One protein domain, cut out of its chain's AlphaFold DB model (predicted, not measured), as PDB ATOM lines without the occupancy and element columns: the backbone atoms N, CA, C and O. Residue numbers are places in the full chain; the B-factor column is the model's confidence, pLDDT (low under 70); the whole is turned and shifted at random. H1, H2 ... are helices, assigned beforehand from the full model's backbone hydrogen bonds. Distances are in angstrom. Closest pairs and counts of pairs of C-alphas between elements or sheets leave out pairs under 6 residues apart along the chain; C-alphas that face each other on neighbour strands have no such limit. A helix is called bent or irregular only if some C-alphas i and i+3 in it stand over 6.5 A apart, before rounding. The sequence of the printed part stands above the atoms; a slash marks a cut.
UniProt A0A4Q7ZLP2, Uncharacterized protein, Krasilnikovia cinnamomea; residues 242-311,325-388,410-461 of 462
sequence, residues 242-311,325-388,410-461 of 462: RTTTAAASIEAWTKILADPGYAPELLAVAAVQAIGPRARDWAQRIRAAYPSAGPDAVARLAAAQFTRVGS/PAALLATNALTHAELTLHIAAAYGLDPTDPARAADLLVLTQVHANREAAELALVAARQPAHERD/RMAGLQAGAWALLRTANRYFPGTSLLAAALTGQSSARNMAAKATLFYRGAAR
ATOM      1  N   ARG A 242      27.247  35.525 -27.598       43.69
ATOM      2  CA  ARG A 242      28.675  35.469 -27.973       43.69
ATOM      3  C   ARG A 242      29.578  36.237 -27.009       43.69
ATOM      4  O   ARG A 242      30.716  35.823 -26.794       43.69
ATOM      5  N   THR A 243      29.091  37.340 -26.445       44.56
ATOM      6  CA  THR A 243      29.905  38.265 -25.643       44.56
ATOM      7  C   THR A 243      30.379  37.627 -24.338       44.56
ATOM      8  O   THR A 243      31.543  37.767 -23.972       44.56
ATOM      9  N   THR A 244      29.513  36.857 -23.670       53.97
ATOM     10  CA  THR A 244      29.845  36.158 -22.416       53.97
ATOM     11  C   THR A 244      30.867  35.042 -22.635       53.97
ATOM     12  O   THR A 244      31.852  34.967 -21.902       53.97
ATOM     13  N   THR A 245      30.708  34.223 -23.683       60.19
ATOM     14  CA  THR A 245      31.687  33.180 -24.036       60.19
ATOM     15  C   THR A 245      33.050  33.772 -24.398       60.19
ATOM     16  O   THR A 245      34.077  33.208 -24.017       60.19
ATOM     17  N   ALA A 246      33.086  34.910 -25.100       57.62
ATOM     18  CA  ALA A 246      34.333  35.598 -25.430       57.62
ATOM     19  C   ALA A 246      35.053  36.115 -24.171       57.62
ATOM     20  O   ALA A 246      36.233  35.820 -23.989       57.62
ATOM     21  N   ALA A 247      34.339  36.804 -23.271       60.25
ATOM     22  CA  ALA A 247      34.905  37.316 -22.021       60.25
ATOM     23  C   ALA A 247      35.462  36.194 -21.125       60.25
ATOM     24  O   ALA A 247      36.629  36.243 -20.735       60.25
ATOM     25  N   ALA A 248      34.678  35.134 -20.890       67.50
ATOM     26  CA  ALA A 248      35.111  33.976 -20.102       67.50
ATOM     27  C   ALA A 248      36.312  33.246 -20.733       67.50
ATOM     28  O   ALA A 248      37.190  32.757 -20.023       67.50
ATOM     29  N   SER A 249      36.398  33.211 -22.070       68.75
ATOM     30  CA  SER A 249      37.564  32.654 -22.768       68.75
ATOM     31  C   SER A 249      38.826  33.487 -22.524       68.75
ATOM     32  O   SER A 249      39.888  32.920 -22.282       68.75
ATOM     33  N   ILE A 250      38.729  34.821 -22.572       69.19
ATOM     34  CA  ILE A 250      39.865  35.726 -22.326       69.19
ATOM     35  C   ILE A 250      40.343  35.609 -20.871       69.19
ATOM     36  O   ILE A 250      41.542  35.473 -20.639       69.19
ATOM     37  N   GLU A 251      39.421  35.578 -19.905       77.75
ATOM     38  CA  GLU A 251      39.739  35.401 -18.480       77.75
ATOM     39  C   GLU A 251      40.392  34.037 -18.186       77.75
ATOM     40  O   GLU A 251      41.317  33.937 -17.379       77.75
ATOM     41  N   ALA A 252      39.960  32.976 -18.874       77.19
ATOM     42  CA  ALA A 252      40.619  31.678 -18.794       77.19
ATOM     43  C   ALA A 252      42.056  31.738 -19.340       77.19
ATOM     44  O   ALA A 252      42.977  31.243 -18.690       77.19
ATOM     45  N   TRP A 253      42.275  32.380 -20.495       73.38
ATOM     46  CA  TRP A 253      43.614  32.518 -21.077       73.38
ATOM     47  C   TRP A 253      44.567  33.342 -20.205       73.38
ATOM     48  O   TRP A 253      45.723  32.945 -20.065       73.38
ATOM     49  N   THR A 254      44.120  34.432 -19.571       79.00
ATOM     50  CA  THR A 254      44.985  35.202 -18.655       79.00
ATOM     51  C   THR A 254      45.351  34.397 -17.408       79.00
ATOM     52  O   THR A 254      46.512  34.410 -17.002       79.00
ATOM     53  N   LYS A 255      44.415  33.616 -16.850       79.62
ATOM     54  CA  LYS A 255      44.697  32.696 -15.732       79.62
ATOM     55  C   LYS A 255      45.686  31.589 -16.114       79.62
ATOM     56  O   LYS A 255      46.603  31.322 -15.348       79.62
ATOM     57  N   ILE A 256      45.557  31.001 -17.305       80.25
ATOM     58  CA  ILE A 256      46.485  29.972 -17.821       80.25
ATOM     59  C   ILE A 256      47.889  30.543 -18.089       80.25
ATOM     60  O   ILE A 256      48.880  29.836 -17.924       80.25
ATOM     61  N   LEU A 257      47.992  31.814 -18.494       77.44
ATOM     62  CA  LEU A 257      49.277  32.501 -18.671       77.44
ATOM     63  C   LEU A 257      49.941  32.858 -17.333       77.44
ATOM     64  O   LEU A 257      51.164  32.780 -17.233       77.44
ATOM     65  N   ALA A 258      49.154  33.219 -16.316       79.56
ATOM     66  CA  ALA A 258      49.648  33.467 -14.960       79.56
ATOM     67  C   ALA A 258      50.050  32.172 -14.227       79.56
ATOM     68  O   ALA A 258      50.984  32.185 -13.430       79.56
ATOM     69  N   ASP A 259      49.365  31.059 -14.503       79.25
ATOM     70  CA  ASP A 259      49.615  29.754 -13.889       79.25
ATOM     71  C   ASP A 259      49.558  28.609 -14.925       79.25
ATOM     72  O   ASP A 259      48.547  27.906 -15.054       79.25
ATOM     73  N   PRO A 260      50.662  28.362 -15.657       80.81
ATOM     74  CA  PRO A 260      50.757  27.235 -16.580       80.81
ATOM     75  C   PRO A 260      50.854  25.876 -15.860       80.81
ATOM     76  O   PRO A 260      50.774  24.836 -16.518       80.81
ATOM     77  N   GLY A 261      51.034  25.855 -14.532       83.62
ATOM     78  CA  GLY A 261      51.112  24.631 -13.732       83.62
ATOM     79  C   GLY A 261      49.754  23.954 -13.538       83.62
ATOM     80  O   GLY A 261      49.699  22.725 -13.496       83.62
ATOM     81  N   TYR A 262      48.682  24.752 -13.488       86.69
ATOM     82  CA  TYR A 262      47.286  24.308 -13.363       86.69
ATOM     83  C   TYR A 262      46.468  24.566 -14.649       86.69
ATOM     84  O   TYR A 262      45.241  24.692 -14.637       86.69
ATOM     85  N   ALA A 263      47.151  24.649 -15.797       87.38
ATOM     86  CA  ALA A 263      46.528  24.878 -17.098       87.38
ATOM     87  C   ALA A 263      45.384  23.896 -17.457       87.38
ATOM     88  O   ALA A 263      44.359  24.374 -17.952       87.38
ATOM     89  N   PRO A 264      45.479  22.560 -17.249       89.00
ATOM     90  CA  PRO A 264      44.373  21.665 -17.593       89.00
ATOM     91  C   PRO A 264      43.174  21.805 -16.645       89.00
ATOM     92  O   PRO A 264      42.038  21.678 -17.103       89.00
ATOM     93  N   GLU A 265      43.387  22.116 -15.364       93.31
ATOM     94  CA  GLU A 265      42.324  22.417 -14.397       93.31
ATOM     95  C   GLU A 265      41.564  23.690 -14.795       93.31
ATOM     96  O   GLU A 265      40.335  23.681 -14.887       93.31
ATOM     97  N   LEU A 266      42.296  24.763 -15.111       91.19
ATOM     98  CA  LEU A 266      41.730  26.035 -15.568       91.19
ATOM     99  C   LEU A 266      40.965  25.878 -16.895       91.19
ATOM    100  O   LEU A 266      39.851  26.391 -17.028       91.19
ATOM    101  N   LEU A 267      41.504  25.105 -17.848       89.81
ATOM    102  CA  LEU A 267      40.809  24.760 -19.095       89.81
ATOM    103  C   LEU A 267      39.540  23.929 -18.855       89.81
ATOM    104  O   LEU A 267      38.548  24.136 -19.554       89.81
ATOM    105  N   ALA A 268      39.537  23.013 -17.881       92.94
ATOM    106  CA  ALA A 268      38.355  22.216 -17.553       92.94
ATOM    107  C   ALA A 268      37.225  23.083 -16.970       92.94
ATOM    108  O   ALA A 268      36.074  22.936 -17.387       92.94
ATOM    109  N   VAL A 269      37.541  24.032 -16.077       94.06
ATOM    110  CA  VAL A 269      36.564  25.011 -15.557       94.06
ATOM    111  C   VAL A 269      36.026  25.898 -16.682       94.06
ATOM    112  O   VAL A 269      34.810  26.032 -16.832       94.06
ATOM    113  N   ALA A 270      36.914  26.450 -17.515       91.38
ATOM    114  CA  ALA A 270      36.532  27.298 -18.641       91.38
ATOM    115  C   ALA A 270      35.637  26.559 -19.652       91.38
ATOM    116  O   ALA A 270      34.659  27.123 -20.144       91.38
ATOM    117  N   ALA A 271      35.914  25.279 -19.927       91.50
ATOM    118  CA  ALA A 271      35.089  24.450 -20.802       91.50
ATOM    119  C   ALA A 271      33.678  24.218 -20.231       91.50
ATOM    120  O   ALA A 271      32.703  24.315 -20.976       91.50
ATOM    121  N   VAL A 272      33.541  23.971 -18.921       95.94
ATOM    122  CA  VAL A 272      32.224  23.856 -18.263       95.94
ATOM    123  C   VAL A 272      31.443  25.169 -18.365       95.94
ATOM    124  O   VAL A 272      30.279  25.154 -18.760       95.94
ATOM    125  N   GLN A 273      32.084  26.310 -18.098       94.06
ATOM    126  CA  GLN A 273      31.442  27.628 -18.184       94.06
ATOM    127  C   GLN A 273      31.023  27.990 -19.620       94.06
ATOM    128  O   GLN A 273      29.906  28.458 -19.841       94.06
ATOM    129  N   ALA A 274      31.889  27.748 -20.608       90.44
ATOM    130  CA  ALA A 274      31.649  28.110 -22.005       90.44
ATOM    131  C   ALA A 274      30.664  27.174 -22.733       90.44
ATOM    132  O   ALA A 274      29.953  27.616 -23.635       90.44
ATOM    133  N   ILE A 275      30.636  25.883 -22.379       93.06
ATOM    134  CA  ILE A 275      29.915  24.844 -23.138       93.06
ATOM    135  C   ILE A 275      28.710  24.294 -22.367       93.06
ATOM    136  O   ILE A 275      27.714  23.909 -22.984       93.06
ATOM    137  N   GLY A 276      28.769  24.273 -21.033       95.38
ATOM    138  CA  GLY A 276      27.739  23.702 -20.165       95.38
ATOM    139  C   GLY A 276      26.316  24.170 -20.494       95.38
ATOM    140  O   GLY A 276      25.464  23.318 -20.751       95.38
ATOM    141  N   PRO A 277      26.041  25.489 -20.584       96.75
ATOM    142  CA  PRO A 277      24.711  25.990 -20.929       96.75
ATOM    143  C   PRO A 277      24.213  25.448 -22.278       96.75
ATOM    144  O   PRO A 277      23.130  24.878 -22.361       96.75
ATOM    145  N   ARG A 278      25.060  25.480 -23.316       93.62
ATOM    146  CA  ARG A 278      24.730  24.962 -24.655       93.62
ATOM    147  C   ARG A 278      24.397  23.463 -24.638       93.62
ATOM    148  O   ARG A 278      23.480  23.040 -25.347       93.62
ATOM    149  N   ALA A 279      25.116  22.676 -23.836       96.50
ATOM    150  CA  ALA A 279      24.854  21.249 -23.647       96.50
ATOM    151  C   ALA A 279      23.541  20.993 -22.877       96.50
ATOM    152  O   ALA A 279      22.807  20.061 -23.220       96.50
ATOM    153  N   ARG A 280      23.198  21.844 -21.894       97.62
ATOM    154  CA  ARG A 280      21.910  21.803 -21.174       97.62
ATOM    155  C   ARG A 280      20.759  22.070 -22.141       97.62
ATOM    156  O   ARG A 280      19.853  21.243 -22.246       97.62
ATOM    157  N   ASP A 281      20.830  23.165 -22.896       97.12
ATOM    158  CA  ASP A 281      19.784  23.555 -23.846       97.12
ATOM    159  C   ASP A 281      19.604  22.502 -24.953       97.12
ATOM    160  O   ASP A 281      18.493  22.249 -25.425       97.12
ATOM    161  N   TRP A 282      20.702  21.866 -25.387       96.56
ATOM    162  CA  TRP A 282      20.657  20.737 -26.318       96.56
ATOM    163  C   TRP A 282      19.898  19.550 -25.717       96.56
ATOM    164  O   TRP A 282      18.965  19.058 -26.350       96.56
ATOM    165  N   ALA A 283      20.227  19.129 -24.493       96.94
ATOM    166  CA  ALA A 283      19.570  17.985 -23.864       96.94
ATOM    167  C   ALA A 283      18.082  18.253 -23.592       96.94
ATOM    168  O   ALA A 283      17.258  17.361 -23.802       96.94
ATOM    169  N   GLN A 284      17.722  19.480 -23.204       97.06
ATOM    170  CA  GLN A 284      16.327  19.908 -23.065       97.06
ATOM    171  C   GLN A 284      15.568  19.807 -24.398       97.06
ATOM    172  O   GLN A 284      14.528  19.150 -24.451       97.06
ATOM    173  N   ARG A 285      16.109  20.366 -25.495       97.62
ATOM    174  CA  ARG A 285      15.481  20.270 -26.830       97.62
ATOM    175  C   ARG A 285      15.337  18.827 -27.313       97.62
ATOM    176  O   ARG A 285      14.286  18.471 -27.842       97.62
ATOM    177  N   ILE A 286      16.358  17.988 -27.129       97.31
ATOM    178  CA  ILE A 286      16.306  16.580 -27.552       97.31
ATOM    179  C   ILE A 286      15.297  15.780 -26.718       97.31
ATOM    180  O   ILE A 286      14.551  14.989 -27.288       97.31
ATOM    181  N   ARG A 287      15.204  16.013 -25.401       96.44
ATOM    182  CA  ARG A 287      14.188  15.372 -24.545       96.44
ATOM    183  C   ARG A 287      12.766  15.838 -24.873       96.44
ATOM    184  O   ARG A 287      11.861  15.015 -24.861       96.44
ATOM    185  N   ALA A 288      12.573  17.109 -25.225       97.19
ATOM    186  CA  ALA A 288      11.278  17.619 -25.682       97.19
ATOM    187  C   ALA A 288      10.853  17.022 -27.039       97.19
ATOM    188  O   ALA A 288       9.680  16.719 -27.233       97.19
ATOM    189  N   ALA A 289      11.799  16.814 -27.964       97.75
ATOM    190  CA  ALA A 289      11.535  16.192 -29.264       97.75
ATOM    191  C   ALA A 289      11.345  14.662 -29.190       97.75
ATOM    192  O   ALA A 289      10.625  14.092 -30.007       97.75
ATOM    193  N   TYR A 290      11.984  13.996 -28.221       95.88
ATOM    194  CA  TYR A 290      11.966  12.540 -28.059       95.88
ATOM    195  C   TYR A 290      11.714  12.135 -26.591       95.88
ATOM    196  O   TYR A 290      12.598  11.553 -25.957       95.88
ATOM    197  N   PRO A 291      10.521  12.401 -26.026       95.62
ATOM    198  CA  PRO A 291      10.241  12.180 -24.601       95.62
ATOM    199  C   PRO A 291      10.297  10.704 -24.171       95.62
ATOM    200  O   PRO A 291      10.526  10.411 -23.003       95.62
ATOM    201  N   SER A 292      10.136   9.763 -25.108       95.44
ATOM    202  CA  SER A 292      10.276   8.318 -24.880       95.44
ATOM    203  C   SER A 292      11.712   7.789 -25.034       95.44
ATOM    204  O   SER A 292      11.959   6.602 -24.803       95.44
ATOM    205  N   ALA A 293      12.683   8.623 -25.427       96.25
ATOM    206  CA  ALA A 293      14.064   8.190 -25.622       96.25
ATOM    207  C   ALA A 293      14.831   8.126 -24.291       96.25
ATOM    208  O   ALA A 293      15.228   9.145 -23.726       96.25
ATOM    209  N   GLY A 294      15.106   6.906 -23.819       95.50
ATOM    210  CA  GLY A 294      15.947   6.680 -22.639       95.50
ATOM    211  C   GLY A 294      17.364   7.275 -22.775       95.50
ATOM    212  O   GLY A 294      17.859   7.460 -23.892       95.50
ATOM    213  N   PRO A 295      18.066   7.536 -21.656       96.12
ATOM    214  CA  PRO A 295      19.314   8.308 -21.648       96.12
ATOM    215  C   PRO A 295      20.428   7.679 -22.499       96.12
ATOM    216  O   PRO A 295      21.134   8.396 -23.205       96.12
ATOM    217  N   ASP A 296      20.521   6.344 -22.540       96.44
ATOM    218  CA  ASP A 296      21.458   5.620 -23.412       96.44
ATOM    219  C   ASP A 296      21.231   5.927 -24.914       96.44
ATOM    220  O   ASP A 296      22.171   5.862 -25.707       96.44
ATOM    221  N   ALA A 297      20.002   6.253 -25.339       96.31
ATOM    222  CA  ALA A 297      19.692   6.634 -26.721       96.31
ATOM    223  C   ALA A 297      20.063   8.097 -27.013       96.31
ATOM    224  O   ALA A 297      20.657   8.378 -28.055       96.31
ATOM    225  N   VAL A 298      19.798   9.008 -26.071       96.81
ATOM    226  CA  VAL A 298      20.201  10.422 -26.166       96.81
ATOM    227  C   VAL A 298      21.734  10.553 -26.163       96.81
ATOM    228  O   VAL A 298      22.294  11.296 -26.969       96.81
ATOM    229  N   ALA A 299      22.438   9.754 -25.353       96.56
ATOM    230  CA  ALA A 299      23.902   9.685 -25.342       96.56
ATOM    231  C   ALA A 299      24.470   9.163 -26.677       96.56
ATOM    232  O   ALA A 299      25.436   9.722 -27.204       96.56
ATOM    233  N   ARG A 300      23.834   8.145 -27.282       95.62
ATOM    234  CA  ARG A 300      24.176   7.697 -28.646       95.62
ATOM    235  C   ARG A 300      23.927   8.781 -29.694       95.62
ATOM    236  O   ARG A 300      24.731   8.890 -30.615       95.62
ATOM    237  N   LEU A 301      22.878   9.597 -29.559       95.31
ATOM    238  CA  LEU A 301      22.621  10.714 -30.473       95.31
ATOM    239  C   LEU A 301      23.698  11.807 -30.360       95.31
ATOM    240  O   LEU A 301      24.170  12.276 -31.393       95.31
ATOM    241  N   ALA A 302      24.155  12.147 -29.147       93.69
ATOM    242  CA  ALA A 302      25.305  13.038 -28.956       93.69
ATOM    243  C   ALA A 302      26.559  12.484 -29.655       93.69
ATOM    244  O   ALA A 302      27.152  13.149 -30.506       93.69
ATOM    245  N   ALA A 303      26.932  11.235 -29.360       92.94
ATOM    246  CA  ALA A 303      28.093  10.588 -29.971       92.94
ATOM    247  C   ALA A 303      27.985  10.505 -31.508       92.94
ATOM    248  O   ALA A 303      28.973  10.730 -32.213       92.94
ATOM    249  N   ALA A 304      26.789  10.238 -32.041       92.06
ATOM    250  CA  ALA A 304      26.516  10.255 -33.475       92.06
ATOM    251  C   ALA A 304      26.647  11.664 -34.075       92.06
ATOM    252  O   ALA A 304      27.226  11.803 -35.147       92.06
ATOM    253  N   GLN A 305      26.183  12.716 -33.391       88.69
ATOM    254  CA  GLN A 305      26.340  14.104 -33.839       88.69
ATOM    255  C   GLN A 305      27.827  14.478 -33.966       88.69
ATOM    256  O   GLN A 305      28.260  14.881 -35.044       88.69
ATOM    257  N   PHE A 306      28.636  14.265 -32.923       81.94
ATOM    258  CA  PHE A 306      30.063  14.626 -32.953       81.94
ATOM    259  C   PHE A 306      30.904  13.761 -33.904       81.94
ATOM    260  O   PHE A 306      31.893  14.246 -34.447       81.94
ATOM    261  N   THR A 307      30.509  12.511 -34.172       81.12
ATOM    262  CA  THR A 307      31.223  11.654 -35.139       81.12
ATOM    263  C   THR A 307      30.752  11.827 -36.585       81.12
ATOM    264  O   THR A 307      31.558  11.660 -37.497       81.12
ATOM    265  N   ARG A 308      29.490  12.211 -36.825       73.19
ATOM    266  CA  ARG A 308      28.935  12.449 -38.174       73.19
ATOM    267  C   ARG A 308      29.215  13.860 -38.702       73.19
ATOM    268  O   ARG A 308      29.245  14.045 -39.912       73.19
ATOM    269  N   VAL A 309      29.439  14.840 -37.819       53.06
ATOM    270  CA  VAL A 309      29.744  16.245 -38.174       53.06
ATOM    271  C   VAL A 309      31.261  16.511 -38.285       53.06
ATOM    272  O   VAL A 309      31.683  17.633 -38.557       53.06
ATOM    273  N   GLY A 310      32.099  15.465 -38.204       48.28
ATOM    274  CA  GLY A 310      33.563  15.510 -38.389       48.28
ATOM    275  C   GLY A 310      34.069  15.957 -39.776       48.28
ATOM    276  O   GLY A 310      35.231  15.740 -40.100       48.28
ATOM    277  N   SER A 311      33.207  16.561 -40.595       46.25
ATOM    278  CA  SER A 311      33.477  17.090 -41.935       46.25
ATOM    279  C   SER A 311      32.981  18.530 -42.160       46.25
ATOM    280  O   SER A 311      33.198  19.057 -43.248       46.25
ATOM    281  N   PRO A 325      51.273  23.197 -32.797       57.62
ATOM    282  CA  PRO A 325      50.757  21.903 -32.334       57.62
ATOM    283  C   PRO A 325      49.906  21.969 -31.053       57.62
ATOM    284  O   PRO A 325      48.934  21.229 -30.921       57.62
ATOM    285  N   ALA A 326      50.200  22.914 -30.151       53.12
ATOM    286  CA  ALA A 326      49.386  23.198 -28.969       53.12
ATOM    287  C   ALA A 326      47.925  23.572 -29.300       53.12
ATOM    288  O   ALA A 326      47.016  23.159 -28.587       53.12
ATOM    289  N   ALA A 327      47.676  24.288 -30.404       59.44
ATOM    290  CA  ALA A 327      46.327  24.652 -30.836       59.44
ATOM    291  C   ALA A 327      45.519  23.427 -31.302       59.44
ATOM    292  O   ALA A 327      44.332  23.337 -31.005       59.44
ATOM    293  N   LEU A 328      46.159  22.450 -31.959       59.53
ATOM    294  CA  LEU A 328      45.506  21.189 -32.338       59.53
ATOM    295  C   LEU A 328      45.147  20.348 -31.103       59.53
ATOM    296  O   LEU A 328      44.047  19.795 -31.031       59.53
ATOM    297  N   LEU A 329      46.038  20.299 -30.106       59.94
ATOM    298  CA  LEU A 329      45.765  19.644 -28.822       59.94
ATOM    299  C   LEU A 329      44.603  20.325 -28.079       59.94
ATOM    300  O   LEU A 329      43.701  19.632 -27.609       59.94
ATOM    301  N   ALA A 330      44.573  21.661 -28.048       64.44
ATOM    302  CA  ALA A 330      43.477  22.434 -27.464       64.44
ATOM    303  C   ALA A 330      42.135  22.177 -28.180       64.44
ATOM    304  O   ALA A 330      41.132  21.928 -27.515       64.44
ATOM    305  N   THR A 331      42.100  22.150 -29.519       72.69
ATOM    306  CA  THR A 331      40.879  21.820 -30.285       72.69
ATOM    307  C   THR A 331      40.376  20.398 -30.009       72.69
ATOM    308  O   THR A 331      39.167  20.186 -29.889       72.69
ATOM    309  N   ASN A 332      41.275  19.420 -29.861       76.31
ATOM    310  CA  ASN A 332      40.886  18.049 -29.522       76.31
ATOM    311  C   ASN A 332      40.364  17.942 -28.075       76.31
ATOM    312  O   ASN A 332      39.339  17.303 -27.839       76.31
ATOM    313  N   ALA A 333      41.007  18.621 -27.119       77.62
ATOM    314  CA  ALA A 333      40.535  18.702 -25.736       77.62
ATOM    315  C   ALA A 333      39.154  19.378 -25.637       77.62
ATOM    316  O   ALA A 333      38.269  18.860 -24.957       77.62
ATOM    317  N   LEU A 334      38.934  20.469 -26.378       83.31
ATOM    318  CA  LEU A 334      37.647  21.166 -26.455       83.31
ATOM    319  C   LEU A 334      36.549  20.271 -27.056       83.31
ATOM    320  O   LEU A 334      35.454  20.193 -26.507       83.31
ATOM    321  N   THR A 335      36.860  19.532 -28.130       87.00
ATOM    322  CA  THR A 335      35.942  18.553 -28.745       87.00
ATOM    323  C   THR A 335      35.587  17.421 -27.773       87.00
ATOM    324  O   THR A 335      34.421  17.042 -27.657       87.00
ATOM    325  N   HIS A 336      36.569  16.894 -27.033       90.62
ATOM    326  CA  HIS A 336      36.331  15.900 -25.983       90.62
ATOM    327  C   HIS A 336      35.472  16.456 -24.840       90.62
ATOM    328  O   HIS A 336      34.595  15.742 -24.349       90.62
ATOM    329  N   ALA A 337      35.686  17.711 -24.435       93.19
ATOM    330  CA  ALA A 337      34.889  18.359 -23.399       93.19
ATOM    331  C   ALA A 337      33.442  18.586 -23.851       93.19
ATOM    332  O   ALA A 337      32.518  18.200 -23.136       93.19
ATOM    333  N   GLU A 338      33.230  19.112 -25.061       94.19
ATOM    334  CA  GLU A 338      31.889  19.327 -25.607       94.19
ATOM    335  C   GLU A 338      31.100  18.015 -25.708       94.19
ATOM    336  O   GLU A 338      29.992  17.923 -25.174       94.19
ATOM    337  N   LEU A 339      31.702  16.975 -26.291       94.94
ATOM    338  CA  LEU A 339      31.139  15.624 -26.350       94.94
ATOM    339  C   LEU A 339      30.782  15.081 -24.956       94.94
ATOM    340  O   LEU A 339      29.691  14.545 -24.756       94.94
ATOM    341  N   THR A 340      31.683  15.231 -23.984       96.44
ATOM    342  CA  THR A 340      31.498  14.703 -22.624       96.44
ATOM    343  C   THR A 340      30.375  15.426 -21.878       96.44
ATOM    344  O   THR A 340      29.574  14.770 -21.214       96.44
ATOM    345  N   LEU A 341      30.261  16.751 -22.020       96.75
ATOM    346  CA  LEU A 341      29.188  17.541 -21.402       96.75
ATOM    347  C   LEU A 341      27.819  17.254 -22.038       96.75
ATOM    348  O   LEU A 341      26.826  17.147 -21.320       96.75
ATOM    349  N   HIS A 342      27.757  17.027 -23.356       96.94
ATOM    350  CA  HIS A 342      26.523  16.583 -24.017       96.94
ATOM    351  C   HIS A 342      26.091  15.178 -23.552       96.94
ATOM    352  O   HIS A 342      24.900  14.938 -23.358       96.94
ATOM    353  N   ILE A 343      27.033  14.257 -23.304       97.75
ATOM    354  CA  ILE A 343      26.715  12.932 -22.736       97.75
ATOM    355  C   ILE A 343      26.289  13.047 -21.259       97.75
ATOM    356  O   ILE A 343      25.329  12.388 -20.866       97.75
ATOM    357  N   ALA A 344      26.915  13.909 -20.448       97.75
ATOM    358  CA  ALA A 344      26.470  14.170 -19.070       97.75
ATOM    359  C   ALA A 344      25.006  14.653 -19.036       97.75
ATOM    360  O   ALA A 344      24.166  14.069 -18.345       97.75
ATOM    361  N   ALA A 345      24.686  15.641 -19.879       97.75
ATOM    362  CA  ALA A 345      23.341  16.187 -20.028       97.75
ATOM    363  C   ALA A 345      22.333  15.150 -20.569       97.75
ATOM    364  O   ALA A 345      21.178  15.123 -20.139       97.75
ATOM    365  N   ALA A 346      22.767  14.234 -21.445       97.38
ATOM    366  CA  ALA A 346      21.950  13.107 -21.904       97.38
ATOM    367  C   ALA A 346      21.523  12.181 -20.750       97.38
ATOM    368  O   ALA A 346      20.349  11.802 -20.679       97.38
ATOM    369  N   TYR A 347      22.432  11.886 -19.810       97.62
ATOM    370  CA  TYR A 347      22.132  11.144 -18.576       97.62
ATOM    371  C   TYR A 347      21.384  11.969 -17.514       97.62
ATOM    372  O   TYR A 347      20.868  11.398 -16.562       97.62
ATOM    373  N   GLY A 348      21.231  13.285 -17.702       95.69
ATOM    374  CA  GLY A 348      20.486  14.169 -16.797       95.69
ATOM    375  C   GLY A 348      21.317  14.790 -15.678       95.69
ATOM    376  O   GLY A 348      20.752  15.469 -14.828       95.69
ATOM    377  N   LEU A 349      22.637  14.596 -15.697       96.94
ATOM    378  CA  LEU A 349      23.565  15.357 -14.866       96.94
ATOM    379  C   LEU A 349      23.669  16.772 -15.438       96.94
ATOM    380  O   LEU A 349      23.777  16.932 -16.655       96.94
ATOM    381  N   ASP A 350      23.645  17.796 -14.585       96.56
ATOM    382  CA  ASP A 350      23.698  19.172 -15.070       96.56
ATOM    383  C   ASP A 350      25.075  19.500 -15.674       96.56
ATOM    384  O   ASP A 350      26.078  19.435 -14.967       96.56
ATOM    385  N   PRO A 351      25.173  19.891 -16.955       97.00
ATOM    386  CA  PRO A 351      26.459  20.161 -17.590       97.00
ATOM    387  C   PRO A 351      27.102  21.500 -17.179       97.00
ATOM    388  O   PRO A 351      28.178  21.801 -17.691       97.00
ATOM    389  N   THR A 352      26.489  22.305 -16.295       97.31
ATOM    390  CA  THR A 352      27.094  23.546 -15.752       97.31
ATOM    391  C   THR A 352      27.673  23.386 -14.344       97.31
ATOM    392  O   THR A 352      28.404  24.263 -13.892       97.31
ATOM    393  N   ASP A 353      27.378  22.273 -13.664       96.06
ATOM    394  CA  ASP A 353      27.930  21.931 -12.349       96.06
ATOM    395  C   ASP A 353      29.478  21.981 -12.373       96.06
ATOM    396  O   ASP A 353      30.098  21.345 -13.229       96.06
ATOM    397  N   PRO A 354      30.148  22.691 -11.443       93.56
ATOM    398  CA  PRO A 354      31.609  22.748 -11.417       93.56
ATOM    399  C   PRO A 354      32.265  21.367 -11.254       93.56
ATOM    400  O   PRO A 354      33.363  21.158 -11.770       93.56
ATOM    401  N   ALA A 355      31.600  20.382 -10.639       95.31
ATOM    402  CA  ALA A 355      32.123  19.019 -10.554       95.31
ATOM    403  C   ALA A 355      32.100  18.262 -11.902       95.31
ATOM    404  O   ALA A 355      32.737  17.210 -12.025       95.31
ATOM    405  N   ARG A 356      31.472  18.806 -12.960       96.94
ATOM    406  CA  ARG A 356      31.707  18.343 -14.341       96.94
ATOM    407  C   ARG A 356      33.176  18.528 -14.750       96.94
ATOM    408  O   ARG A 356      33.686  17.711 -15.514       96.94
ATOM    409  N   ALA A 357      33.878  19.545 -14.232       96.56
ATOM    410  CA  ALA A 357      35.292  19.784 -14.541       96.56
ATOM    411  C   ALA A 357      36.198  18.672 -13.982       96.56
ATOM    412  O   ALA A 357      37.143  18.254 -14.651       96.56
ATOM    413  N   ALA A 358      35.875  18.130 -12.804       96.75
ATOM    414  CA  ALA A 358      36.591  16.990 -12.233       96.75
ATOM    415  C   ALA A 358      36.409  15.730 -13.093       96.75
ATOM    416  O   ALA A 358      37.377  15.042 -13.420       96.75
ATOM    417  N   ASP A 359      35.178  15.468 -13.539       96.56
ATOM    418  CA  ASP A 359      34.884  14.324 -14.403       96.56
ATOM    419  C   ASP A 359      35.542  14.471 -15.798       96.56
ATOM    420  O   ASP A 359      36.015  13.478 -16.355       96.56
ATOM    421  N   LEU A 360      35.682  15.697 -16.334       96.00
ATOM    422  CA  LEU A 360      36.490  15.979 -17.535       96.00
ATOM    423  C   LEU A 360      37.972  15.620 -17.336       96.00
ATOM    424  O   LEU A 360      38.558  14.944 -18.188       96.00
ATOM    425  N   LEU A 361      38.577  16.039 -16.222       95.12
ATOM    426  CA  LEU A 361      39.981  15.759 -15.886       95.12
ATOM    427  C   LEU A 361      40.260  14.258 -15.706       95.12
ATOM    428  O   LEU A 361      41.305  13.764 -16.138       95.12
ATOM    429  N   VAL A 362      39.311  13.517 -15.125       96.19
ATOM    430  CA  VAL A 362      39.398  12.054 -14.984       96.19
ATOM    431  C   VAL A 362      39.226  11.357 -16.337       96.19
ATOM    432  O   VAL A 362      40.037  10.500 -16.692       96.19
ATOM    433  N   LEU A 363      38.226  11.731 -17.143       95.06
ATOM    434  CA  LEU A 363      37.973  11.103 -18.451       95.06
ATOM    435  C   LEU A 363      39.098  11.360 -19.467       95.06
ATOM    436  O   LEU A 363      39.439  10.466 -20.251       95.06
ATOM    437  N   THR A 364      39.723  12.539 -19.408       92.12
ATOM    438  CA  THR A 364      40.938  12.879 -20.173       92.12
ATOM    439  C   THR A 364      42.230  12.304 -19.579       92.12
ATOM    440  O   THR A 364      43.258  12.343 -20.248       92.12
ATOM    441  N   GLN A 365      42.167  11.688 -18.391       91.94
ATOM    442  CA  GLN A 365      43.284  11.034 -17.689       91.94
ATOM    443  C   GLN A 365      44.409  11.997 -17.262       91.94
ATOM    444  O   GLN A 365      45.557  11.580 -17.111       91.94
ATOM    445  N   VAL A 366      44.080  13.274 -17.032       92.56
ATOM    446  CA  VAL A 366      44.980  14.233 -16.360       92.56
ATOM    447  C   VAL A 366      45.137  13.850 -14.885       92.56
ATOM    448  O   VAL A 366      46.240  13.893 -14.343       92.56
ATOM    449  N   HIS A 367      44.042  13.401 -14.262       90.44
ATOM    450  CA  HIS A 367      44.008  12.885 -12.891       90.44
ATOM    451  C   HIS A 367      43.514  11.438 -12.860       90.44
ATOM    452  O   HIS A 367      42.653  11.042 -13.646       90.44
ATOM    453  N   ALA A 368      44.073  10.640 -11.948       90.69
ATOM    454  CA  ALA A 368      43.799   9.203 -11.860       90.69
ATOM    455  C   ALA A 368      42.456   8.873 -11.183       90.69
ATOM    456  O   ALA A 368      41.834   7.861 -11.504       90.69
ATOM    457  N   ASN A 369      42.005   9.719 -10.253       94.12
ATOM    458  CA  ASN A 369      40.719   9.607  -9.574       94.12
ATOM    459  C   ASN A 369      40.070  10.994  -9.423       94.12
ATOM    460  O   ASN A 369      40.687  12.026  -9.696       94.12
ATOM    461  N   ARG A 370      38.798  11.004  -9.016       94.31
ATOM    462  CA  ARG A 370      38.003  12.230  -8.910       94.31
ATOM    463  C   ARG A 370      38.431  13.122  -7.743       94.31
ATOM    464  O   ARG A 370      38.517  14.325  -7.929       94.31
ATOM    465  N   GLU A 371      38.785  12.536  -6.603       93.75
ATOM    466  CA  GLU A 371      39.277  13.262  -5.422       93.75
ATOM    467  C   GLU A 371      40.520  14.106  -5.749       93.75
ATOM    468  O   GLU A 371      40.571  15.287  -5.415       93.75
ATOM    469  N   ALA A 372      41.503  13.547  -6.470       90.75
ATOM    470  CA  ALA A 372      42.684  14.297  -6.898       90.75
ATOM    471  C   ALA A 372      42.340  15.424  -7.887       90.75
ATOM    472  O   ALA A 372      42.944  16.495  -7.816       90.75
ATOM    473  N   ALA A 373      41.357  15.211  -8.770       94.50
ATOM    474  CA  ALA A 373      40.876  16.238  -9.689       94.50
ATOM    475  C   ALA A 373      40.144  17.375  -8.951       94.50
ATOM    476  O   ALA A 373      40.389  18.543  -9.236       94.50
ATOM    477  N   GLU A 374      39.284  17.054  -7.980       94.56
ATOM    478  CA  GLU A 374      38.566  18.036  -7.154       94.56
ATOM    479  C   GLU A 374      39.538  18.837  -6.270       94.56
ATOM    480  O   GLU A 374      39.465  20.066  -6.247       94.56
ATOM    481  N   LEU A 375      40.528  18.186  -5.645       92.44
ATOM    482  CA  LEU A 375      41.603  18.863  -4.906       92.44
ATOM    483  C   LEU A 375      42.450  19.779  -5.809       92.44
ATOM    484  O   LEU A 375      42.778  20.899  -5.415       92.44
ATOM    485  N   ALA A 376      42.779  19.339  -7.028       91.44
ATOM    486  CA  ALA A 376      43.520  20.157  -7.989       91.44
ATOM    487  C   ALA A 376      42.707  21.366  -8.483       91.44
ATOM    488  O   ALA A 376      43.267  22.448  -8.635       91.44
ATOM    489  N   LEU A 377      41.390  21.218  -8.666       93.62
ATOM    490  CA  LEU A 377      40.478  22.314  -9.013       93.62
ATOM    491  C   LEU A 377      40.319  23.334  -7.874       93.62
ATOM    492  O   LEU A 377      40.259  24.534  -8.137       93.62
ATOM    493  N   VAL A 378      40.287  22.881  -6.614       92.44
ATOM    494  CA  VAL A 378      40.286  23.773  -5.440       92.44
ATOM    495  C   VAL A 378      41.594  24.565  -5.362       92.44
ATOM    496  O   VAL A 378      41.549  25.785  -5.214       92.44
ATOM    497  N   ALA A 379      42.744  23.909  -5.547       88.38
ATOM    498  CA  ALA A 379      44.040  24.585  -5.609       88.38
ATOM    499  C   ALA A 379      44.110  25.594  -6.775       88.38
ATOM    500  O   ALA A 379      44.466  26.752  -6.565       88.38
ATOM    501  N   ALA A 380      43.680  25.201  -7.981       87.06
ATOM    502  CA  ALA A 380      43.656  26.058  -9.171       87.06
ATOM    503  C   ALA A 380      42.778  27.317  -9.020       87.06
ATOM    504  O   ALA A 380      42.966  28.288  -9.756       87.06
ATOM    505  N   ARG A 381      41.819  27.323  -8.081       84.75
ATOM    506  CA  ARG A 381      40.935  28.471  -7.822       84.75
ATOM    507  C   ARG A 381      41.588  29.573  -6.980       84.75
ATOM    508  O   ARG A 381      41.179  30.725  -7.108       84.75
ATOM    509  N   GLN A 382      42.574  29.249  -6.141       79.81
ATOM    510  CA  GLN A 382      43.304  30.251  -5.354       79.81
ATOM    511  C   GLN A 382      44.137  31.151  -6.293       79.81
ATOM    512  O   GLN A 382      44.762  30.618  -7.219       79.81
ATOM    513  N   PRO A 383      44.186  32.481  -6.098       69.69
ATOM    514  CA  PRO A 383      45.023  33.366  -6.901       69.69
ATOM    515  C   PRO A 383      46.513  33.085  -6.657       69.69
ATOM    516  O   PRO A 383      46.931  32.820  -5.532       69.69
ATOM    517  N   ALA A 384      47.330  33.143  -7.713       65.38
ATOM    518  CA  ALA A 384      48.728  32.693  -7.669       65.38
ATOM    519  C   ALA A 384      49.559  33.381  -6.566       65.38
ATOM    520  O   ALA A 384      50.249  32.704  -5.811       65.38
ATOM    521  N   HIS A 385      49.402  34.701  -6.400       59.56
ATOM    522  CA  HIS A 385      50.108  35.474  -5.373       59.56
ATOM    523  C   HIS A 385      49.782  35.030  -3.937       59.56
ATOM    524  O   HIS A 385      50.642  35.113  -3.069       59.56
ATOM    525  N   GLU A 386      48.568  34.536  -3.674       60.34
ATOM    526  CA  GLU A 386      48.171  34.040  -2.351       60.34
ATOM    527  C   GLU A 386      48.769  32.652  -2.090       60.34
ATOM    528  O   GLU A 386      49.219  32.369  -0.981       60.34
ATOM    529  N   ARG A 387      48.872  31.807  -3.127       59.81
ATOM    530  CA  ARG A 387      49.548  30.503  -3.021       59.81
ATOM    531  C   ARG A 387      51.042  30.661  -2.754       59.81
ATOM    532  O   ARG A 387      51.569  29.972  -1.883       59.81
ATOM    533  N   ASP A 388      51.703  31.579  -3.457       56.53
ATOM    534  CA  ASP A 388      53.121  31.879  -3.240       56.53
ATOM    535  C   ASP A 388      53.353  32.571  -1.884       56.53
ATOM    536  O   ASP A 388      54.325  32.254  -1.199       56.53
ATOM    537  N   ARG A 410      58.425  15.769 -14.433       46.69
ATOM    538  CA  ARG A 410      58.022  14.350 -14.553       46.69
ATOM    539  C   ARG A 410      57.209  14.032 -15.816       46.69
ATOM    540  O   ARG A 410      57.183  12.867 -16.202       46.69
ATOM    541  N   MET A 411      56.616  15.027 -16.486       47.41
ATOM    542  CA  MET A 411      56.030  14.856 -17.827       47.41
ATOM    543  C   MET A 411      57.035  15.145 -18.952       47.41
ATOM    544  O   MET A 411      57.067  14.418 -19.948       47.41
ATOM    545  N   ALA A 412      57.908  16.145 -18.785       44.75
ATOM    546  CA  ALA A 412      58.939  16.488 -19.766       44.75
ATOM    547  C   ALA A 412      59.840  15.286 -20.112       44.75
ATOM    548  O   ALA A 412      60.092  15.029 -21.291       44.75
ATOM    549  N   GLY A 413      60.234  14.493 -19.107       44.69
ATOM    550  CA  GLY A 413      61.095  13.313 -19.274       44.69
ATOM    551  C   GLY A 413      60.532  12.176 -20.145       44.69
ATOM    552  O   GLY A 413      61.296  11.300 -20.542       44.69
ATOM    553  N   LEU A 414      59.231  12.181 -20.470       48.62
ATOM    554  CA  LEU A 414      58.605  11.203 -21.376       48.62
ATOM    555  C   LEU A 414      57.932  11.835 -22.607       48.62
ATOM    556  O   LEU A 414      57.721  11.135 -23.595       48.62
ATOM    557  N   GLN A 415      57.634  13.139 -22.601       45.88
ATOM    558  CA  GLN A 415      57.002  13.823 -23.743       45.88
ATOM    559  C   GLN A 415      57.958  14.643 -24.625       45.88
ATOM    560  O   GLN A 415      57.577  15.001 -25.742       45.88
ATOM    561  N   ALA A 416      59.205  14.895 -24.205       44.66
ATOM    562  CA  ALA A 416      60.174  15.645 -25.016       44.66
ATOM    563  C   ALA A 416      60.399  15.028 -26.416       44.66
ATOM    564  O   ALA A 416      60.433  15.752 -27.411       44.66
ATOM    565  N   GLY A 417      60.464  13.694 -26.514       43.28
ATOM    566  CA  GLY A 417      60.595  12.988 -27.795       43.28
ATOM    567  C   GLY A 417      59.395  13.190 -28.730       43.28
ATOM    568  O   GLY A 417      59.578  13.378 -29.931       43.28
ATOM    569  N   ALA A 418      58.174  13.237 -28.184       46.72
ATOM    570  CA  ALA A 418      56.964  13.504 -28.961       46.72
ATOM    571  C   ALA A 418      56.946  14.946 -29.499       46.72
ATOM    572  O   ALA A 418      56.657  15.162 -30.675       46.72
ATOM    573  N   TRP A 419      57.333  15.929 -28.679       50.34
ATOM    574  CA  TRP A 419      57.448  17.331 -29.104       50.34
ATOM    575  C   TRP A 419      58.555  17.568 -30.143       50.34
ATOM    576  O   TRP A 419      58.388  18.416 -31.022       50.34
ATOM    577  N   ALA A 420      59.659  16.818 -30.075       53.62
ATOM    578  CA  ALA A 420      60.717  16.857 -31.084       53.62
ATOM    579  C   ALA A 420      60.238  16.278 -32.428       53.62
ATOM    580  O   ALA A 420      60.312  16.967 -33.446       53.62
ATOM    581  N   LEU A 421      59.670  15.064 -32.417       51.84
ATOM    582  CA  LEU A 421      59.114  14.398 -33.605       51.84
ATOM    583  C   LEU A 421      58.009  15.223 -34.281       51.84
ATOM    584  O   LEU A 421      57.936  15.285 -35.506       51.84
ATOM    585  N   LEU A 422      57.168  15.898 -33.495       52.59
ATOM    586  CA  LEU A 422      56.079  16.721 -34.020       52.59
ATOM    587  C   LEU A 422      56.589  18.016 -34.682       52.59
ATOM    588  O   LEU A 422      55.998  18.476 -35.660       52.59
ATOM    589  N   ARG A 423      57.721  18.572 -34.217       60.91
ATOM    590  CA  ARG A 423      58.404  19.693 -34.893       60.91
ATOM    591  C   ARG A 423      59.130  19.261 -36.170       60.91
ATOM    592  O   ARG A 423      59.068  20.003 -37.148       60.91
ATOM    593  N   THR A 424      59.787  18.099 -36.204       53.84
ATOM    594  CA  THR A 424      60.437  17.615 -37.437       53.84
ATOM    595  C   THR A 424      59.418  17.190 -38.491       53.84
ATOM    596  O   THR A 424      59.554  17.607 -39.639       53.84
ATOM    597  N   ALA A 425      58.348  16.476 -38.130       51.59
ATOM    598  CA  ALA A 425      57.278  16.120 -39.071       51.59
ATOM    599  C   ALA A 425      56.674  17.361 -39.761       51.59
ATOM    600  O   ALA A 425      56.543  17.396 -40.985       51.59
ATOM    601  N   ASN A 426      56.406  18.424 -38.993       47.75
ATOM    602  CA  ASN A 426      55.885  19.688 -39.522       47.75
ATOM    603  C   ASN A 426      56.905  20.486 -40.368       47.75
ATOM    604  O   ASN A 426      56.509  21.411 -41.073       47.75
ATOM    605  N   ARG A 427      58.203  20.146 -40.318       60.84
ATOM    606  CA  ARG A 427      59.254  20.742 -41.166       60.84
ATOM    607  C   ARG A 427      59.396  20.036 -42.519       60.84
ATOM    608  O   ARG A 427      59.766  20.693 -43.484       60.84
ATOM    609  N   TYR A 428      59.102  18.736 -42.597       50.41
ATOM    610  CA  TYR A 428      59.244  17.951 -43.833       50.41
ATOM    611  C   TYR A 428      57.956  17.829 -44.660       50.41
ATOM    612  O   TYR A 428      58.047  17.628 -45.867       50.41
ATOM    613  N   PHE A 429      56.771  17.980 -44.053       48.97
ATOM    614  CA  PHE A 429      55.489  17.809 -44.754       48.97
ATOM    615  C   PHE A 429      54.475  18.945 -44.500       48.97
ATOM    616  O   PHE A 429      53.399  18.713 -43.937       48.97
ATOM    617  N   PRO A 430      54.768  20.192 -44.920       54.97
ATOM    618  CA  PRO A 430      53.786  21.271 -44.888       54.97
ATOM    619  C   PRO A 430      52.594  20.949 -45.810       54.97
ATOM    620  O   PRO A 430      52.732  20.873 -47.026       54.97
ATOM    621  N   GLY A 431      51.407  20.767 -45.220       51.03
ATOM    622  CA  GLY A 431      50.126  20.637 -45.934       51.03
ATOM    623  C   GLY A 431      49.421  19.280 -45.810       51.03
ATOM    624  O   GLY A 431      48.196  19.253 -45.701       51.03
ATOM    625  N   THR A 432      50.139  18.154 -45.745       46.84
ATOM    626  CA  THR A 432      49.502  16.814 -45.714       46.84
ATOM    627  C   THR A 432      48.984  16.413 -44.327       46.84
ATOM    628  O   THR A 432      48.006  15.666 -44.222       46.84
ATOM    629  N   SER A 433      49.569  16.960 -43.257       47.19
ATOM    630  CA  SER A 433      49.228  16.674 -41.851       47.19
ATOM    631  C   SER A 433      47.745  16.860 -41.502       47.19
ATOM    632  O   SER A 433      47.229  16.177 -40.617       47.19
ATOM    633  N   LEU A 434      47.041  17.760 -42.199       49.38
ATOM    634  CA  LEU A 434      45.626  18.066 -41.954       49.38
ATOM    635  C   LEU A 434      44.706  16.860 -42.218       49.38
ATOM    636  O   LEU A 434      43.769  16.628 -41.455       49.38
ATOM    637  N   LEU A 435      45.001  16.056 -43.244       43.84
ATOM    638  CA  LEU A 435      44.211  14.864 -43.582       43.84
ATOM    639  C   LEU A 435      44.439  13.726 -42.575       43.84
ATOM    640  O   LEU A 435      43.490  13.059 -42.163       43.84
ATOM    641  N   ALA A 436      45.682  13.545 -42.114       43.62
ATOM    642  CA  ALA A 436      46.012  12.561 -41.083       43.62
ATOM    643  C   ALA A 436      45.372  12.906 -39.722       43.62
ATOM    644  O   ALA A 436      44.845  12.022 -39.039       43.62
ATOM    645  N   ALA A 437      45.357  14.193 -39.351       48.28
ATOM    646  CA  ALA A 437      44.709  14.678 -38.131       48.28
ATOM    647  C   ALA A 437      43.179  14.488 -38.165       48.28
ATOM    648  O   ALA A 437      42.596  13.999 -37.197       48.28
ATOM    649  N   ALA A 438      42.527  14.798 -39.293       48.78
ATOM    650  CA  ALA A 438      41.084  14.605 -39.453       48.78
ATOM    651  C   ALA A 438      40.664  13.128 -39.298       48.78
ATOM    652  O   ALA A 438      39.684  12.823 -38.615       48.78
ATOM    653  N   LEU A 439      41.432  12.196 -39.877       43.28
ATOM    654  CA  LEU A 439      41.131  10.761 -39.810       43.28
ATOM    655  C   LEU A 439      41.396  10.146 -38.424       43.28
ATOM    656  O   LEU A 439      40.636   9.277 -37.991       43.28
ATOM    657  N   THR A 440      42.419  10.611 -37.700       55.22
ATOM    658  CA  THR A 440      42.717  10.132 -36.332       55.22
ATOM    659  C   THR A 440      41.779  10.709 -35.266       55.22
ATOM    660  O   THR A 440      41.500  10.034 -34.273       55.22
ATOM    661  N   GLY A 441      41.200  11.897 -35.481       61.72
ATOM    662  CA  GLY A 441      40.222  12.483 -34.555       61.72
ATOM    663  C   GLY A 441      38.970  11.617 -34.343       61.72
ATOM    664  O   GLY A 441      38.465  11.516 -33.223       61.72
ATOM    665  N   GLN A 442      38.488  10.921 -35.380       71.44
ATOM    666  CA  GLN A 442      37.244  10.143 -35.289       71.44
ATOM    667  C   GLN A 442      37.345   8.932 -34.339       71.44
ATOM    668  O   GLN A 442      36.375   8.624 -33.641       71.44
ATOM    669  N   SER A 443      38.486   8.233 -34.287       79.12
ATOM    670  CA  SER A 443      38.673   7.117 -33.346       79.12
ATOM    671  C   SER A 443      38.837   7.621 -31.910       79.12
ATOM    672  O   SER A 443      38.232   7.054 -30.999       79.12
ATOM    673  N   SER A 444      39.548   8.740 -31.717       82.25
ATOM    674  CA  SER A 444      39.636   9.438 -30.428       82.25
ATOM    675  C   SER A 444      38.249   9.811 -29.889       82.25
ATOM    676  O   SER A 444      37.897   9.429 -28.773       82.25
ATOM    677  N   ALA A 445      37.415  10.458 -30.711       85.12
ATOM    678  CA  ALA A 445      36.059  10.854 -30.334       85.12
ATOM    679  C   ALA A 445      35.154   9.654 -29.998       85.12
ATOM    680  O   ALA A 445      34.419   9.700 -29.012       85.12
ATOM    681  N   ARG A 446      35.229   8.546 -30.754       89.38
ATOM    682  CA  ARG A 446      34.470   7.313 -30.450       89.38
ATOM    683  C   ARG A 446      34.910   6.673 -29.129       89.38
ATOM    684  O   ARG A 446      34.059   6.287 -28.330       89.38
ATOM    685  N   ASN A 447      36.216   6.616 -28.870       92.44
ATOM    686  CA  ASN A 447      36.761   6.086 -27.618       92.44
ATOM    687  C   ASN A 447      36.389   6.970 -26.415       92.44
ATOM    688  O   ASN A 447      36.019   6.449 -25.362       92.44
ATOM    689  N   MET A 448      36.422   8.299 -26.573       93.62
ATOM    690  CA  MET A 448      35.980   9.239 -25.538       93.62
ATOM    691  C   MET A 448      34.471   9.130 -25.280       93.62
ATOM    692  O   MET A 448      34.058   9.045 -24.126       93.62
ATOM    693  N   ALA A 449      33.649   9.032 -26.333       94.44
ATOM    694  CA  ALA A 449      32.210   8.805 -26.201       94.44
ATOM    695  C   ALA A 449      31.912   7.520 -25.416       94.44
ATOM    696  O   ALA A 449      31.087   7.541 -24.503       94.44
ATOM    697  N   ALA A 450      32.608   6.416 -25.716       95.75
ATOM    698  CA  ALA A 450      32.454   5.156 -24.990       95.75
ATOM    699  C   ALA A 450      32.842   5.288 -23.504       95.75
ATOM    700  O   ALA A 450      32.070   4.870 -22.639       95.75
ATOM    701  N   LYS A 451      33.984   5.927 -23.195       96.06
ATOM    702  CA  LYS A 451      34.410   6.205 -21.810       96.06
ATOM    703  C   LYS A 451      33.380   7.047 -21.048       96.06
ATOM    704  O   LYS A 451      32.939   6.632 -19.980       96.06
ATOM    705  N   ALA A 452      32.965   8.186 -21.604       96.62
ATOM    706  CA  ALA A 452      31.990   9.084 -20.983       96.62
ATOM    707  C   ALA A 452      30.621   8.406 -20.789       96.62
ATOM    708  O   ALA A 452      30.004   8.551 -19.736       96.62
ATOM    709  N   THR A 453      30.175   7.607 -21.765       97.12
ATOM    710  CA  THR A 453      28.928   6.828 -21.675       97.12
ATOM    711  C   THR A 453      28.997   5.817 -20.531       97.12
ATOM    712  O   THR A 453      28.104   5.790 -19.690       97.12
ATOM    713  N   LEU A 454      30.070   5.021 -20.436       96.94
ATOM    714  CA  LEU A 454      30.245   4.055 -19.342       96.94
ATOM    715  C   LEU A 454      30.340   4.740 -17.971       96.94
ATOM    716  O   LEU A 454      29.732   4.266 -17.010       96.94
ATOM    717  N   PHE A 455      31.059   5.861 -17.890       96.38
ATOM    718  CA  PHE A 455      31.237   6.633 -16.663       96.38
ATOM    719  C   PHE A 455      29.909   7.222 -16.161       96.38
ATOM    720  O   PHE A 455      29.522   6.972 -15.019       96.38
ATOM    721  N   TYR A 456      29.153   7.921 -17.014       97.25
ATOM    722  CA  TYR A 456      27.885   8.536 -16.611       97.25
ATOM    723  C   TYR A 456      26.738   7.533 -16.452       97.25
ATOM    724  O   TYR A 456      25.916   7.702 -15.556       97.25
ATOM    725  N   ARG A 457      26.745   6.414 -17.187       96.81
ATOM    726  CA  ARG A 457      25.882   5.254 -16.900       96.81
ATOM    727  C   ARG A 457      26.270   4.541 -15.599       96.81
ATOM    728  O   ARG A 457      25.483   3.763 -15.068       96.81
ATOM    729  N   GLY A 458      27.483   4.745 -15.087       95.38
ATOM    730  CA  GLY A 458      27.885   4.361 -13.731       95.38
ATOM    731  C   GLY A 458      27.402   5.361 -12.679       95.38
ATOM    732  O   GLY A 458      26.919   4.952 -11.630       95.38
ATOM    733  N   ALA A 459      27.487   6.662 -12.976       90.88
ATOM    734  CA  ALA A 459      27.015   7.728 -12.096       90.88
ATOM    735  C   ALA A 459      25.490   7.703 -11.902       90.88
ATOM    736  O   ALA A 459      25.048   7.665 -10.766       90.88
ATOM    737  N   ALA A 460      24.700   7.614 -12.976       90.44
ATOM    738  CA  ALA A 460      23.230   7.599 -12.944       90.44
ATOM    739  C   ALA A 460      22.602   6.262 -12.467       90.44
ATOM    740  O   ALA A 460      21.453   5.960 -12.786       90.44
ATOM    741  N   ARG A 461      23.374   5.429 -11.758       92.06
ATOM    742  CA  ARG A 461      22.929   4.200 -11.065       92.06
ATOM    743  C   ARG A 461      23.393   4.164  -9.599       92.06
ATOM    744  O   ARG A 461      23.363   3.102  -8.980       92.06
TER     745      ARG A 461
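AT A GLANCE: This is residues 242 to 311, 325 to 388 and 410 to 461 of the 462 residues of an uncharacterized protein of Krasilnikovia cinnamomea (UniProt A0A4Q7ZLP2). H4 runs through the middle of a cluster of helices, with H2 crossing it and H3 and H9 packed on it in a three-helix bundle. H1 folds back along the first part of H2 as a helical hairpin, H5 and H6 pack on that part too, and the first half of H8, residues 410 to 418, sticks out. The printed part has 186 residues with nine named helices, H1 to H9 in chain order, and no named strand: all helix. It is compact, with a radius of gyration of the C-alphas of 17.7 A and spans of 52 by 47 by 35 A.

HOW THE PARTS SIT: Start at H1, residues 242 to 258, which touches residues 262 to 274 of H2, residues 260 to 289, in a hairpin; the closest C-alphas, of Ile 256 and Ala 263, are 5.1 A apart, at a shallow tilt of 23 degrees, opposite ways. H2 is the hub, touching five helices, with a kink of 43 degrees near residue 276. H3, residues 295 to 308, only just touches H2, with 3 pairs of C-alphas within 8 A, the closest Ile 286 and Val 298 at 7.4 A. H4, residues 325 to 347, touches H2 at a steep tilt of 41 degrees, the same way, closest at the C-alphas of Ala 279 and His 342, 5.0 A. Look next at H5, residues 355 to 363, where the C-alpha of Ala 357 comes within 4.9 A of that of Ala 268 in H2, their closest pair; the two touch. H6, residues 370 to 381, touches H5, closest at the C-alphas of Ala 358 and Ala 373, 5.0 A, and touches H2, closest at those of Glu 265 and Leu 377, 5.7 A. H7, residues 384 to 388, touches no helix; H8, residues 410 to 428, is close to but not clearly touching H4, at the C-alphas of Pro 325 and Leu 422, 7.6 A. H9, residues 433 to 459, makes a bundle, helices side by side, with H3 and H4: its closest C-alphas are Ala 303 to Ala 449, 5.9 A, and Thr 340 to Ala 452, 5.9 A. O i to N i+4 pairs are all within hydrogen-bond range in H1, H3, H4, H5, H6 and H7, against 22 of 26 in H2, 12 of 15 in H8 and 21 of 23 in H9.

IN THESE COORDINATES: Find C-alpha 242 at (28.675, 35.469, -27.973), where H1 begins; H2 spans 42.7 A, H4 33.5 A, H8 29.5 A and H9 38.2 A, ending at C-alpha 459, (27.015, 7.728, -12.096). H2 is irregular, C-alphas 261 and 264 being 8.3 A apart, and H8 only just, 414 and 417 being 7.0 A apart.

THE WHOLE: The C-alphas farthest apart, of Ser 292 and Asp 388, are 53.5 A apart. Residues 312 to 324 and 389 to 409 are not printed, with C-alpha gaps of 20.3 A and 21.4 A; of the links printed whole, none is long. The mean pLDDT of the printed part is 80.1, and residues 242 to 250, 309 to 311, 325 to 330, 383 to 388 and 410 to 441 are under 70.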